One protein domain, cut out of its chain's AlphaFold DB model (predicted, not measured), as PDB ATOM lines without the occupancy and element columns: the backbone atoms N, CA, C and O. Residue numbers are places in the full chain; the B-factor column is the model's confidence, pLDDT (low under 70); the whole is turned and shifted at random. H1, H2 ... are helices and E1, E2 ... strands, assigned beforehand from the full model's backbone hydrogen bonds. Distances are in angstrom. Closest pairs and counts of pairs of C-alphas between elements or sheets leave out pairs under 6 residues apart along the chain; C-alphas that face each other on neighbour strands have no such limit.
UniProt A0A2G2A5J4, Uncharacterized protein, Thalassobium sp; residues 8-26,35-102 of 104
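Overview. This is residues 8 to 26 and 35 to 102 of the 104 residues of an uncharacterized protein of Thalassobium sp (UniProt A0A2G2A5J4). A twisted sheet of five antiparallel strands makes a slab, and one long helix, H2, covers one face of it, running along the strands over E3 and E4. The longest strands, E3 and E4, form a hairpin in the middle of the sheet, while the short helix H1 lies off the sheet. The printed part has 87 residues with two named helices and five named strands, along the chain E1, H1, E2, E3, E4, E5, H2; the sheet's order is E1, E2, E3, E4, E5. The class is mixed, helices and strands, and the whole is compact, with a radius of gyration of the C-alphas of 13.0 A and spans of 37 by 28 by 20 A.

Arrangement. E1, residues 9 to 12, is an edge strand and the antiparallel neighbour of E2, residues 38 to 42; N 10 and O 41 are 2.9 A apart, within hydrogen-bond range. H1, residues 17 to 22, is not on the sheet; its closest C-alpha pair with E2 is Ile 17 and Met 38, 7.6 A apart. E2 forms a hairpin with E3, residues 47 to 56, where N 40 and O 49 are 2.8 A apart. E3 forms a hairpin with E4, residues 61 to 70, with N 56 and O 61 2.8 A apart. E4 forms a hairpin with the other edge strand, E5, residues 82 to 86, where N 66 and O 84 are 2.9 A apart. E2 to E5 make a meander, each strand the antiparallel neighbour of the one before. H2, residues 89 to 102, is on the sheet at a height of 8.2 A, in two layers, a helix on one face of a sheet. On the local plane its line and that of E3 stand at 14 degrees. Its closest C-alphas to E4 are those of Gly 92 and Trp 64, 5.6 A apart. H1 and H2 are close but not clearly touching, with the C-alphas of Ala 21 and Leu 93 7.8 A apart, and about perpendicular at 89 degrees. In H1 and H2 every O i to N i+4 pair is within hydrogen-bond range.

Along the chain. E1 begins at C-alpha 9, (161.468, 191.305, 141.420). E3 measures 27.5 A from first to last C-alpha, E4 27.9 A and H2 19.9 A. H2 ends at C-alpha 102, (160.518, 179.252, 145.884).

Size, cuts and confidence. The two C-alphas farthest apart, those of His 26 and Asp 74, are 39.6 A apart. Residues 27 to 34 are not printed, and C-alphas 26 and 35 are 21.8 A apart across this cut. The link from E4 to E5, 11 residues, is long. Mean pLDDT of the printed part is 89.7; residues 23 to 26 are under 70.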
ATOM      1  N   LYS A   8     157.797 190.627 139.344       94.62
ATOM      2  CA  LYS A   8     157.812 190.341 140.787       94.62
ATOM      3  C   LYS A   8     159.059 190.818 141.517       94.62
ATOM      4  O   LYS A   8     158.975 191.075 142.717       94.62
ATOM      5  N   TRP A   9     160.178 190.975 140.816       96.81
ATOM      6  CA  TRP A   9     161.468 191.305 141.420       96.81
ATOM      7  C   TRP A   9     162.059 192.581 140.823       96.81
ATOM      8  O   TRP A   9     162.061 192.765 139.607       96.81
ATOM      9  N   PHE A  10     162.571 193.459 141.683       96.62
ATOM     10  CA  PHE A  10     163.621 194.397 141.295       96.62
ATOM     11  C   PHE A  10     164.965 193.688 141.419       96.62
ATOM     12  O   PHE A  10     165.186 192.980 142.402       96.62
ATOM     13  N   VAL A  11     165.835 193.885 140.433       95.00
ATOM     14  CA  VAL A  11     167.154 193.254 140.349       95.00
ATOM     15  C   VAL A  11     168.212 194.339 140.466       95.00
ATOM     16  O   VAL A  11     168.129 195.348 139.768       95.00
ATOM     17  N   TYR A  12     169.189 194.117 141.334       94.50
ATOM     18  CA  TYR A  12     170.364 194.957 141.492       94.50
ATOM     19  C   TYR A  12     171.581 194.069 141.242       94.50
ATOM     20  O   TYR A  12     171.854 193.152 142.012       94.50
ATOM     21  N   ASP A  13     172.246 194.312 140.118       89.94
ATOM     22  CA  ASP A  13     173.360 193.512 139.602       89.94
ATOM     23  C   ASP A  13     174.457 194.461 139.083       89.94
ATOM     24  O   ASP A  13     174.580 194.673 137.875       89.94
ATOM     25  N   PRO A  14     175.178 195.154 139.984       86.31
ATOM     26  CA  PRO A  14     176.124 196.203 139.598       86.31
ATOM     27  C   PRO A  14     177.334 195.664 138.817       86.31
ATOM     28  O   PRO A  14     177.931 196.421 138.053       86.31
ATOM     29  N   ASP A  15     177.648 194.372 138.950       82.12
ATOM     30  CA  ASP A  15     178.779 193.714 138.276       82.12
ATOM     31  C   ASP A  15     178.363 192.930 137.025       82.12
ATOM     32  O   ASP A  15     179.178 192.203 136.457       82.12
ATOM     33  N   GLN A  16     177.107 193.071 136.580       85.12
ATOM     34  CA  GLN A  16     176.579 192.425 135.369       85.12
ATOM     35  C   GLN A  16     176.723 190.891 135.408       85.12
ATOM     36  O   GLN A  16     176.945 190.220 134.396       85.12
ATOM     37  N   ILE A  17     176.567 190.302 136.592       84.56
ATOM     38  CA  ILE A  17     176.643 188.860 136.819       84.56
ATOM     39  C   ILE A  17     175.635 188.094 135.960       84.56
ATOM     40  O   ILE A  17     175.904 186.962 135.556       84.56
ATOM     41  N   LEU A  18     174.471 188.672 135.664       82.31
ATOM     42  CA  LEU A  18     173.480 188.042 134.796       82.31
ATOM     43  C   LEU A  18     173.976 187.890 133.354       82.31
ATOM     44  O   LEU A  18     173.696 186.855 132.745       82.31
ATOM     45  N   GLU A  19     174.752 188.848 132.844       79.12
ATOM     46  CA  GLU A  19     175.393 188.765 131.523       79.12
ATOM     47  C   GLU A  19     176.479 187.674 131.521       79.12
ATOM     48  O   GLU A  19     176.517 186.813 130.632       79.12
ATOM     49  N   ILE A  20     177.281 187.603 132.593       73.94
ATOM     50  CA  ILE A  20     178.265 186.527 132.814       73.94
ATOM     51  C   ILE A  20     177.566 185.157 132.862       73.94
ATOM     52  O   ILE A  20     177.992 184.201 132.213       73.94
ATOM     53  N   ALA A  21     176.454 185.043 133.594       73.56
ATOM     54  CA  ALA A  21     175.682 183.807 133.740       73.56
ATOM     55  C   ALA A  21     174.928 183.393 132.460       73.56
ATOM     56  O   ALA A  21     174.539 182.222 132.324       73.56
ATOM     57  N   ALA A  22     174.685 184.337 131.548       70.81
ATOM     58  CA  ALA A  22     174.161 184.091 130.208       70.81
ATOM     59  C   ALA A  22     175.258 183.647 129.221       70.81
ATOM     60  O   ALA A  22     174.937 183.122 128.157       70.81
ATOM     61  N   GLY A  23     176.535 183.772 129.601       66.88
ATOM     62  CA  GLY A  23     177.678 183.496 128.733       66.88
ATOM     63  C   GLY A  23     177.923 184.594 127.696       66.88
ATOM     64  O   GLY A  23     178.622 184.344 126.717       66.88
ATOM     65  N   GLU A  24     177.334 185.777 127.892       58.59
ATOM     66  CA  GLU A  24     177.451 186.931 126.991       58.59
ATOM     67  C   GLU A  24     178.779 187.672 127.194       58.59
ATOM     68  O   GLU A  24     179.349 188.219 126.251       58.59
ATOM     69  N   THR A  25     179.342 187.577 128.398       52.75
ATOM     70  CA  THR A  25     180.692 188.033 128.731       52.75
ATOM     71  C   THR A  25     181.525 186.861 129.245       52.75
ATOM     72  O   THR A  25     181.082 186.099 130.108       52.75
ATOM     73  N   HIS A  26     182.760 186.713 128.752       52.28
ATOM     74  CA  HIS A  26     183.753 185.880 129.438       52.28
ATOM     75  C   HIS A  26     183.865 186.378 130.881       52.28
ATOM     76  O   HIS A  26     183.849 187.594 131.062       52.28
ATOM     77  N   GLU A  35     180.631 190.420 149.635       85.06
ATOM     78  CA  GLU A  35     179.420 190.061 150.389       85.06
ATOM     79  C   GLU A  35     178.091 190.432 149.694       85.06
ATOM     80  O   GLU A  35     177.084 189.790 149.968       85.06
ATOM     81  N   ASP A  36     178.067 191.396 148.767       83.81
ATOM     82  CA  ASP A  36     176.840 191.981 148.196       83.81
ATOM     83  C   ASP A  36     176.813 191.991 146.651       83.81
ATOM     84  O   ASP A  36     176.518 193.001 146.009       83.81
ATOM     85  N   LEU A  37     177.143 190.871 146.006       90.44
ATOM     86  CA  LEU A  37     177.257 190.787 144.540       90.44
ATOM     87  C   LEU A  37     175.953 191.013 143.782       90.44
ATOM     88  O   LEU A  37     175.944 191.685 142.754       90.44
ATOM     89  N   MET A  38     174.857 190.426 144.251       92.00
ATOM     90  CA  MET A  38     173.572 190.530 143.572       92.00
ATOM     91  C   MET A  38     172.432 190.539 144.570       92.00
ATOM     92  O   MET A  38     172.363 189.704 145.468       92.00
ATOM     93  N   PHE A  39     171.477 191.436 144.348       95.69
ATOM     94  CA  PHE A  39     170.344 191.603 145.239       95.69
ATOM     95  C   PHE A  39     169.021 191.614 144.479       95.69
ATOM     96  O   PHE A  39     168.865 192.239 143.429       95.69
ATOM     97  N   PHE A  40     168.025 190.949 145.050       96.62
ATOM     98  CA  PHE A  40     166.673 190.867 144.529       96.62
ATOM     99  C   PHE A  40     165.691 191.334 145.587       96.62
ATOM    100  O   PHE A  40     165.563 190.733 146.652       96.62
ATOM    101  N   LYS A  41     164.928 192.374 145.264       97.62
ATOM    102  CA  LYS A  41     163.873 192.892 146.135       97.62
ATOM    103  C   LYS A  41     162.512 192.496 145.588       97.62
ATOM    104  O   LYS A  41     162.159 192.908 144.478       97.62
ATOM    105  N   HIS A  42     161.732 191.733 146.351       97.19
ATOM    106  CA  HIS A  42     160.376 191.396 145.934       97.19
ATOM    107  C   HIS A  42     159.512 192.666 145.950       97.19
ATOM    108  O   HIS A  42     159.535 193.445 146.903       97.19
ATOM    109  N   LYS A  43     158.729 192.907 144.892       96.81
ATOM    110  CA  LYS A  43     157.992 194.175 144.735       96.81
ATOM    111  C   LYS A  43     156.836 194.342 145.722       96.81
ATOM    112  O   LYS A  43     156.501 195.463 146.083       96.81
ATOM    113  N   THR A  44     156.208 193.236 146.123       96.19
ATOM    114  CA  THR A  44     154.969 193.246 146.929       96.19
ATOM    115  C   THR A  44     155.016 192.445 148.231       96.19
ATOM    116  O   THR A  44     154.085 192.539 149.024       96.19
ATOM    117  N   LYS A  45     156.061 191.646 148.465       95.94
ATOM    118  CA  LYS A  45     156.212 190.799 149.659       95.94
ATOM    119  C   LYS A  45     157.434 191.291 150.432       95.94
ATOM    120  O   LYS A  45     158.358 191.793 149.791       95.94
ATOM    121  N   PRO A  46     157.484 191.118 151.761       96.00
ATOM    122  CA  PRO A  46     158.638 191.500 152.564       96.00
ATOM    123  C   PRO A  46     159.764 190.461 152.446       96.00
ATOM    124  O   PRO A  46     160.191 189.875 153.434       96.00
ATOM    125  N   VAL A  47     160.193 190.166 151.218       97.31
ATOM    126  CA  VAL A  47     161.217 189.160 150.929       97.31
ATOM    127  C   VAL A  47     162.281 189.775 150.042       97.31
ATOM    128  O   VAL A  47     161.975 190.262 148.953       97.31
ATOM    129  N   ASN A  48     163.529 189.690 150.487       97.19
ATOM    130  CA  ASN A  48     164.689 189.973 149.655       97.19
ATOM    131  C   ASN A  48     165.546 188.717 149.520       97.19
ATOM    132  O   ASN A  48     165.553 187.869 150.411       97.19
ATOM    133  N   ILE A  49     166.257 188.605 148.407       97.31
ATOM    134  CA  ILE A  49     167.275 187.581 148.195       97.31
ATOM    135  C   ILE A  49     168.582 188.313 147.936       97.31
ATOM    136  O   ILE A  49     168.639 189.159 147.051       97.31
ATOM    137  N   ASP A  50     169.599 187.990 148.710       96.12
ATOM    138  CA  ASP A  50     170.932 188.568 148.630       96.12
ATOM    139  C   ASP A  50     171.934 187.462 148.300       96.12
ATOM    140  O   ASP A  50     171.794 186.332 148.778       96.12
ATOM    141  N   PHE A  51     172.888 187.749 147.426       95.12
ATOM    142  CA  PHE A  51     173.904 186.808 146.989       95.12
ATOM    143  C   PHE A  51     175.273 187.460 147.043       95.12
ATOM    144  O   PHE A  51     175.492 188.496 146.418       95.12
ATOM    145  N   GLY A  52     176.203 186.783 147.704       93.69
ATOM    146  CA  GLY A  52     177.577 187.234 147.824       93.69
ATOM    147  C   GLY A  52     178.527 186.127 148.237       93.69
ATOM    148  O   GLY A  52     178.174 184.945 148.278       93.69
ATOM    149  N   PHE A  53     179.753 186.524 148.532       92.56
ATOM    150  CA  PHE A  53     180.817 185.680 149.039       92.56
ATOM    151  C   PHE A  53     181.131 186.068 150.481       92.56
ATOM    152  O   PHE A  53     181.331 187.240 150.772       92.56
ATOM    153  N   TYR A  54     181.187 185.082 151.369       91.00
ATOM    154  CA  TYR A  54     181.481 185.279 152.785       91.00
ATOM    155  C   TYR A  54     182.719 184.480 153.166       91.00
ATOM    156  O   TYR A  54     182.757 183.256 153.009       91.00
ATOM    157  N   GLY A  55     183.723 185.175 153.688       87.88
ATOM    158  CA  GLY A  55     185.021 184.613 154.029       87.88
ATOM    159  C   GLY A  55     186.117 185.657 153.868       87.88
ATOM    160  O   GLY A  55     185.883 186.847 154.047       87.88
ATOM    161  N   ASP A  56     187.318 185.207 153.534       83.62
ATOM    162  CA  ASP A  56     188.426 186.085 153.183       83.62
ATOM    163  C   ASP A  56     188.457 186.285 151.664       83.62
ATOM    164  O   ASP A  56     188.816 185.381 150.905       83.62
ATOM    165  N   GLU A  57     188.060 187.480 151.231       75.00
ATOM    166  CA  GLU A  57     188.025 187.905 149.829       75.00
ATOM    167  C   GLU A  57     189.431 187.960 149.203       75.00
ATOM    168  O   GLU A  57     189.583 187.719 148.007       75.00
ATOM    169  N   VAL A  58     190.475 188.203 150.011       75.94
ATOM    170  CA  VAL A  58     191.864 188.335 149.545       75.94
ATOM    171  C   VAL A  58     192.487 186.968 149.297       75.94
ATOM    172  O   VAL A  58     193.124 186.748 148.266       75.94
ATOM    173  N   SER A  59     192.317 186.032 150.237       79.88
ATOM    174  CA  SER A  59     192.790 184.652 150.056       79.88
ATOM    175  C   SER A  59     191.809 183.768 149.279       79.88
ATOM    176  O   SER A  59     192.133 182.617 148.979       79.88
ATOM    177  N   VAL A  60     190.632 184.306 148.927       75.56
ATOM    178  CA  VAL A  60     189.518 183.602 148.273       75.56
ATOM    179  C   VAL A  60     189.134 182.336 149.055       75.56
ATOM    180  O   VAL A  60     188.807 181.285 148.500       75.56
ATOM    181  N   SER A  61     189.201 182.427 150.384       86.12
ATOM    182  CA  SER A  61     188.846 181.353 151.308       86.12
ATOM    183  C   SER A  61     187.485 181.653 151.918       86.12
ATOM    184  O   SER A  61     187.366 182.464 152.834       86.12
ATOM    185  N   GLY A  62     186.435 181.028 151.393       90.50
ATOM    186  CA  GLY A  62     185.071 181.333 151.803       90.50
ATOM    187  C   GLY A  62     184.018 180.566 151.019       90.50
ATOM    188  O   GLY A  62     184.319 179.623 150.285       90.50
ATOM    189  N   GLU A  63     182.772 180.986 151.197       93.50
ATOM    190  CA  GLU A  63     181.599 180.374 150.589       93.50
ATOM    191  C   GLU A  63     180.813 181.399 149.771       93.50
ATOM    192  O   GLU A  63     180.654 182.549 150.170       93.50
ATOM    193  N   TRP A  64     180.223 180.948 148.670       93.12
ATOM    194  CA  TRP A  64     179.177 181.678 147.962       93.12
ATOM    195  C   TRP A  64     177.849 181.430 148.665       93.12
ATOM    196  O   TRP A  64     177.396 180.283 148.742       93.12
ATOM    197  N   VAL A  65     177.223 182.482 149.181       96.19
ATOM    198  CA  VAL A  65     176.049 182.393 150.047       96.19
ATOM    199  C   VAL A  65     174.877 183.135 149.428       96.19
ATOM    200  O   VAL A  65     175.011 184.273 148.990       96.19
ATOM    201  N   VAL A  66     173.714 182.487 149.429       97.19
ATOM    202  CA  VAL A  66     172.425 183.120 149.150       97.19
ATOM    203  C   VAL A  66     171.659 183.263 150.459       97.19
ATOM    204  O   VAL A  66     171.302 182.258 151.082       97.19
ATOM    205  N   TYR A  67     171.385 184.500 150.850       97.19
ATOM    206  CA  TYR A  67     170.505 184.844 151.957       97.19
ATOM    207  C   TYR A  67     169.096 185.122 151.442       97.19
ATOM    208  O   TYR A  67     168.905 185.873 150.488       97.19
ATOM    209  N   VAL A  68     168.086 184.552 152.096       97.44
ATOM    210  CA  VAL A  68     166.688 184.955 151.916       97.44
ATOM    211  C   VAL A  68     166.236 185.669 153.176       97.44
ATOM    212  O   VAL A  68     166.222 185.095 154.260       97.44
ATOM    213  N   LEU A  69     165.858 186.931 153.037       97.06
ATOM    214  CA  LEU A  69     165.619 187.846 154.142       97.06
ATOM    215  C   LEU A  69     164.133 188.172 154.241       97.06
ATOM    216  O   LEU A  69     163.518 188.556 153.245       97.06
ATOM    217  N   ASN A  70     163.569 188.080 155.446       96.50
ATOM    218  CA  ASN A  70     162.255 188.647 155.736       96.50
ATOM    219  C   ASN A  70     162.432 190.098 156.192       96.50
ATOM    220  O   ASN A  70     162.843 190.354 157.321       96.50
ATOM    221  N   THR A  71     162.095 191.050 155.327       93.94
ATOM    222  CA  THR A  71     162.310 192.484 155.581       93.94
ATOM    223  C   THR A  71     161.334 193.087 156.586       93.94
ATOM    224  O   THR A  71     161.400 194.283 156.848       93.94
ATOM    225  N   SER A  72     160.378 192.306 157.091       95.25
ATOM    226  CA  SER A  72     159.513 192.728 158.192       95.25
ATOM    227  C   SER A  72     160.130 192.474 159.570       95.25
ATOM    228  O   SER A  72     159.518 192.854 160.562       95.25
ATOM    229  N   LEU A  73     161.289 191.812 159.645       92.56
ATOM    230  CA  LEU A  73     162.038 191.618 160.888       92.56
ATOM    231  C   LEU A  73     162.965 192.811 161.157       92.56
ATOM    232  O   LEU A  73     163.452 193.431 160.214       92.56
ATOM    233  N   ASP A  74     163.252 193.076 162.435       88.94
ATOM    234  CA  ASP A  74     164.180 194.140 162.849       88.94
ATOM    235  C   ASP A  74     165.642 193.811 162.491       88.94
ATOM    236  O   ASP A  74     166.400 194.695 162.098       88.94
ATOM    237  N   GLU A  75     166.022 192.526 162.541       89.88
ATOM    238  CA  GLU A  75     167.357 192.035 162.159       89.88
ATOM    239  C   GLU A  75     167.284 190.898 161.111       89.88
ATOM    240  O   GLU A  75     167.561 189.735 161.424       89.88
ATOM    241  N   PRO A  76     166.922 191.189 159.843       89.44
ATOM    242  CA  PRO A  76     166.714 190.156 158.821       89.44
ATOM    243  C   PRO A  76     167.948 189.292 158.527       89.44
ATOM    244  O   PRO A  76     167.806 188.118 158.194       89.44
ATOM    245  N   TRP A  77     169.150 189.863 158.645       89.38
ATOM    246  CA  TRP A  77     170.422 189.179 158.377       89.38
ATOM    247  C   TRP A  77     170.880 188.293 159.539       89.38
ATOM    248  O   TRP A  77     171.540 187.283 159.306       89.38
ATOM    249  N   GLY A  78     170.515 188.637 160.779       90.81
ATOM    250  CA  GLY A  78     170.834 187.828 161.960       90.81
ATOM    251  C   GLY A  78     170.004 186.544 162.035       90.81
ATOM    252  O   GLY A  78     170.461 185.539 162.576       90.81
ATOM    253  N   ASN A  79     168.800 186.560 161.454       92.38
ATOM    254  CA  ASN A  79     167.911 185.403 161.383       92.38
ATOM    255  C   ASN A  79     167.245 185.302 159.998       92.38
ATOM    256  O   ASN A  79     166.056 185.616 159.853       92.38
ATOM    257  N   PRO A  80     168.007 184.910 158.963       94.81
ATOM    258  CA  PRO A  80     167.472 184.804 157.617       94.81
ATOM    259  C   PRO A  80     166.454 183.665 157.522       94.81
ATOM    260  O   PRO A  80     166.536 182.666 158.234       94.81
ATOM    261  N   VAL A  81     165.515 183.793 156.588       95.81
ATOM    262  CA  VAL A  81     164.535 182.743 156.282       95.81
ATOM    263  C   VAL A  81     165.242 181.491 155.768       95.81
ATOM    264  O   VAL A  81     164.941 180.397 156.225       95.81
ATOM    265  N   ASP A  82     166.183 181.671 154.840       96.94
ATOM    266  CA  ASP A  82     167.074 180.624 154.344       96.94
ATOM    267  C   ASP A  82     168.497 181.193 154.214       96.94
ATOM    268  O   ASP A  82     168.681 182.355 153.841       96.94
ATOM    269  N   ARG A  83     169.505 180.344 154.448       96.06
ATOM    270  CA  ARG A  83     170.911 180.586 154.091       96.06
ATOM    271  C   ARG A  83     171.435 179.368 153.338       96.06
ATOM    272  O   ARG A  83     171.535 178.286 153.914       96.06
ATOM    273  N   LEU A  84     171.768 179.535 152.063       96.94
ATOM    274  CA  LEU A  84     172.289 178.468 151.205       96.94
ATOM    275  C   LEU A  84     173.750 178.772 150.872       96.94
ATOM    276  O   LEU A  84     174.005 179.715 150.128       96.94
ATOM    277  N   SER A  85     174.693 177.994 151.408       96.06
ATOM    278  CA  SER A  85     176.113 178.121 151.066       96.06
ATOM    279  C   SER A  85     176.532 177.140 149.971       96.06
ATOM    280  O   SER A  85     175.909 176.098 149.756       96.06
ATOM    281  N   SER A  86     177.574 177.508 149.232       94.62
ATOM    282  CA  SER A  86     178.149 176.700 148.161       94.62
ATOM    283  C   SER A  86     179.627 177.022 147.960       94.62
ATOM    284  O   SER A  86     180.058 178.160 148.135       94.62
ATOM    285  N   ASN A  87     180.402 176.021 147.545       90.50
ATOM    286  CA  ASN A  87     181.851 176.156 147.351       90.50
ATOM    287  C   ASN A  87     182.217 176.650 145.946       90.50
ATOM    288  O   ASN A  87     183.391 176.810 145.624       90.50
ATOM    289  N   SER A  88     181.226 176.866 145.078       88.88
ATOM    290  CA  SER A  88     181.447 177.349 143.721       88.88
ATOM    291  C   SER A  88     180.414 178.393 143.321       88.88
ATOM    292  O   SER A  88     179.227 178.272 143.625       88.88
ATOM    293  N   PHE A  89     180.864 179.384 142.553       87.69
ATOM    294  CA  PHE A  89     180.008 180.438 142.020       87.69
ATOM    295  C   PHE A  89     178.816 179.878 141.234       87.69
ATOM    296  O   PHE A  89     177.681 180.316 141.397       87.69
ATOM    297  N   VAL A  90     179.056 178.848 140.416       88.12
ATOM    298  CA  VAL A  90     178.027 178.208 139.583       88.12
ATOM    299  C   VAL A  90     176.935 177.549 140.429       88.12
ATOM    300  O   VAL A  90     175.762 177.585 140.052       88.12
ATOM    301  N   GLU A  91     177.284 176.941 141.563       91.62
ATOM    302  CA  GLU A  91     176.294 176.435 142.519       91.62
ATOM    303  C   GLU A  91     175.547 177.575 143.213       91.62
ATOM    304  O   GLU A  91     174.325 177.492 143.343       91.62
ATOM    305  N   GLY A  92     176.232 178.675 143.535       92.69
ATOM    306  CA  GLY A  92     175.612 179.913 144.007       92.69
ATOM    307  C   GLY A  92     174.515 180.414 143.060       92.69
ATOM    308  O   GLY A  92     173.378 180.622 143.479       92.69
ATOM    309  N   LEU A  93     174.790 180.474 141.752       91.75
ATOM    310  CA  LEU A  93     173.793 180.854 140.741       91.75
ATOM    311  C   LEU A  93     172.586 179.896 140.695       91.75
ATOM    312  O   LEU A  93     171.452 180.326 140.461       91.75
ATOM    313  N   LYS A  94     172.795 178.592 140.927       93.19
ATOM    314  CA  LYS A  94     171.687 177.622 141.040       93.19
ATOM    315  C   LYS A  94     170.855 177.881 142.296       93.19
ATOM    316  O   LYS A  94     169.630 177.811 142.227       93.19
ATOM    317  N   ASN A  95     171.498 178.214 143.413       96.06
ATOM    318  CA  ASN A  95     170.814 178.573 144.652       96.06
ATOM    319  C   ASN A  95     169.961 179.834 144.468       96.06
ATOM    320  O   ASN A  95     168.797 179.823 144.859       96.06
ATOM    321  N   ILE A  96     170.468 180.860 143.773       95.38
ATOM    322  CA  ILE A  96     169.683 182.049 143.400       95.38
ATOM    323  C   ILE A  96     168.439 181.643 142.606       95.38
ATOM    324  O   ILE A  96     167.325 182.033 142.953       95.38
ATOM    325  N   GLN A  97     168.603 180.828 141.558       94.38
ATOM    326  CA  GLN A  97     167.480 180.379 140.734       94.38
ATOM    327  C   GLN A  97     166.419 179.637 141.560       94.38
ATOM    328  O   GLN A  97     165.223 179.868 141.367       94.38
ATOM    329  N   ASN A  98     166.845 178.753 142.462       95.50
ATOM    330  CA  ASN A  98     165.949 177.989 143.326       95.50
ATOM    331  C   ASN A  98     165.207 178.899 144.312       95.50
ATOM    332  O   ASN A  98     163.993 178.762 144.468       95.50
ATOM    333  N   SER A  99     165.902 179.860 144.922       96.81
ATOM    334  CA  SER A  99     165.301 180.848 145.821       96.81
ATOM    335  C   SER A  99     164.289 181.725 145.085       96.81
ATOM    336  O   SER A  99     163.150 181.865 145.532       96.81
ATOM    337  N   LEU A 100     164.635 182.235 143.901       95.62
ATOM    338  CA  LEU A 100     163.700 182.994 143.070       95.62
ATOM    339  C   LEU A 100     162.434 182.188 142.765       95.62
ATOM    340  O   LEU A 100     161.343 182.740 142.864       95.62
ATOM    341  N   LEU A 101     162.543 180.894 142.448       94.69
ATOM    342  CA  LEU A 101     161.380 180.032 142.199       94.69
ATOM    343  C   LEU A 101     160.542 179.787 143.460       94.69
ATOM    344  O   LEU A 101     159.318 179.828 143.386       94.69
ATOM    345  N   LYS A 102     161.186 179.550 144.607       95.88
ATOM    346  CA  LYS A 102     160.518 179.252 145.884       95.88
ATOM    347  C   LYS A 102     159.719 180.442 146.424       95.88
ATOM    348  O   LYS A 102     158.658 180.243 147.009       95.88
TER     349      LYS A 102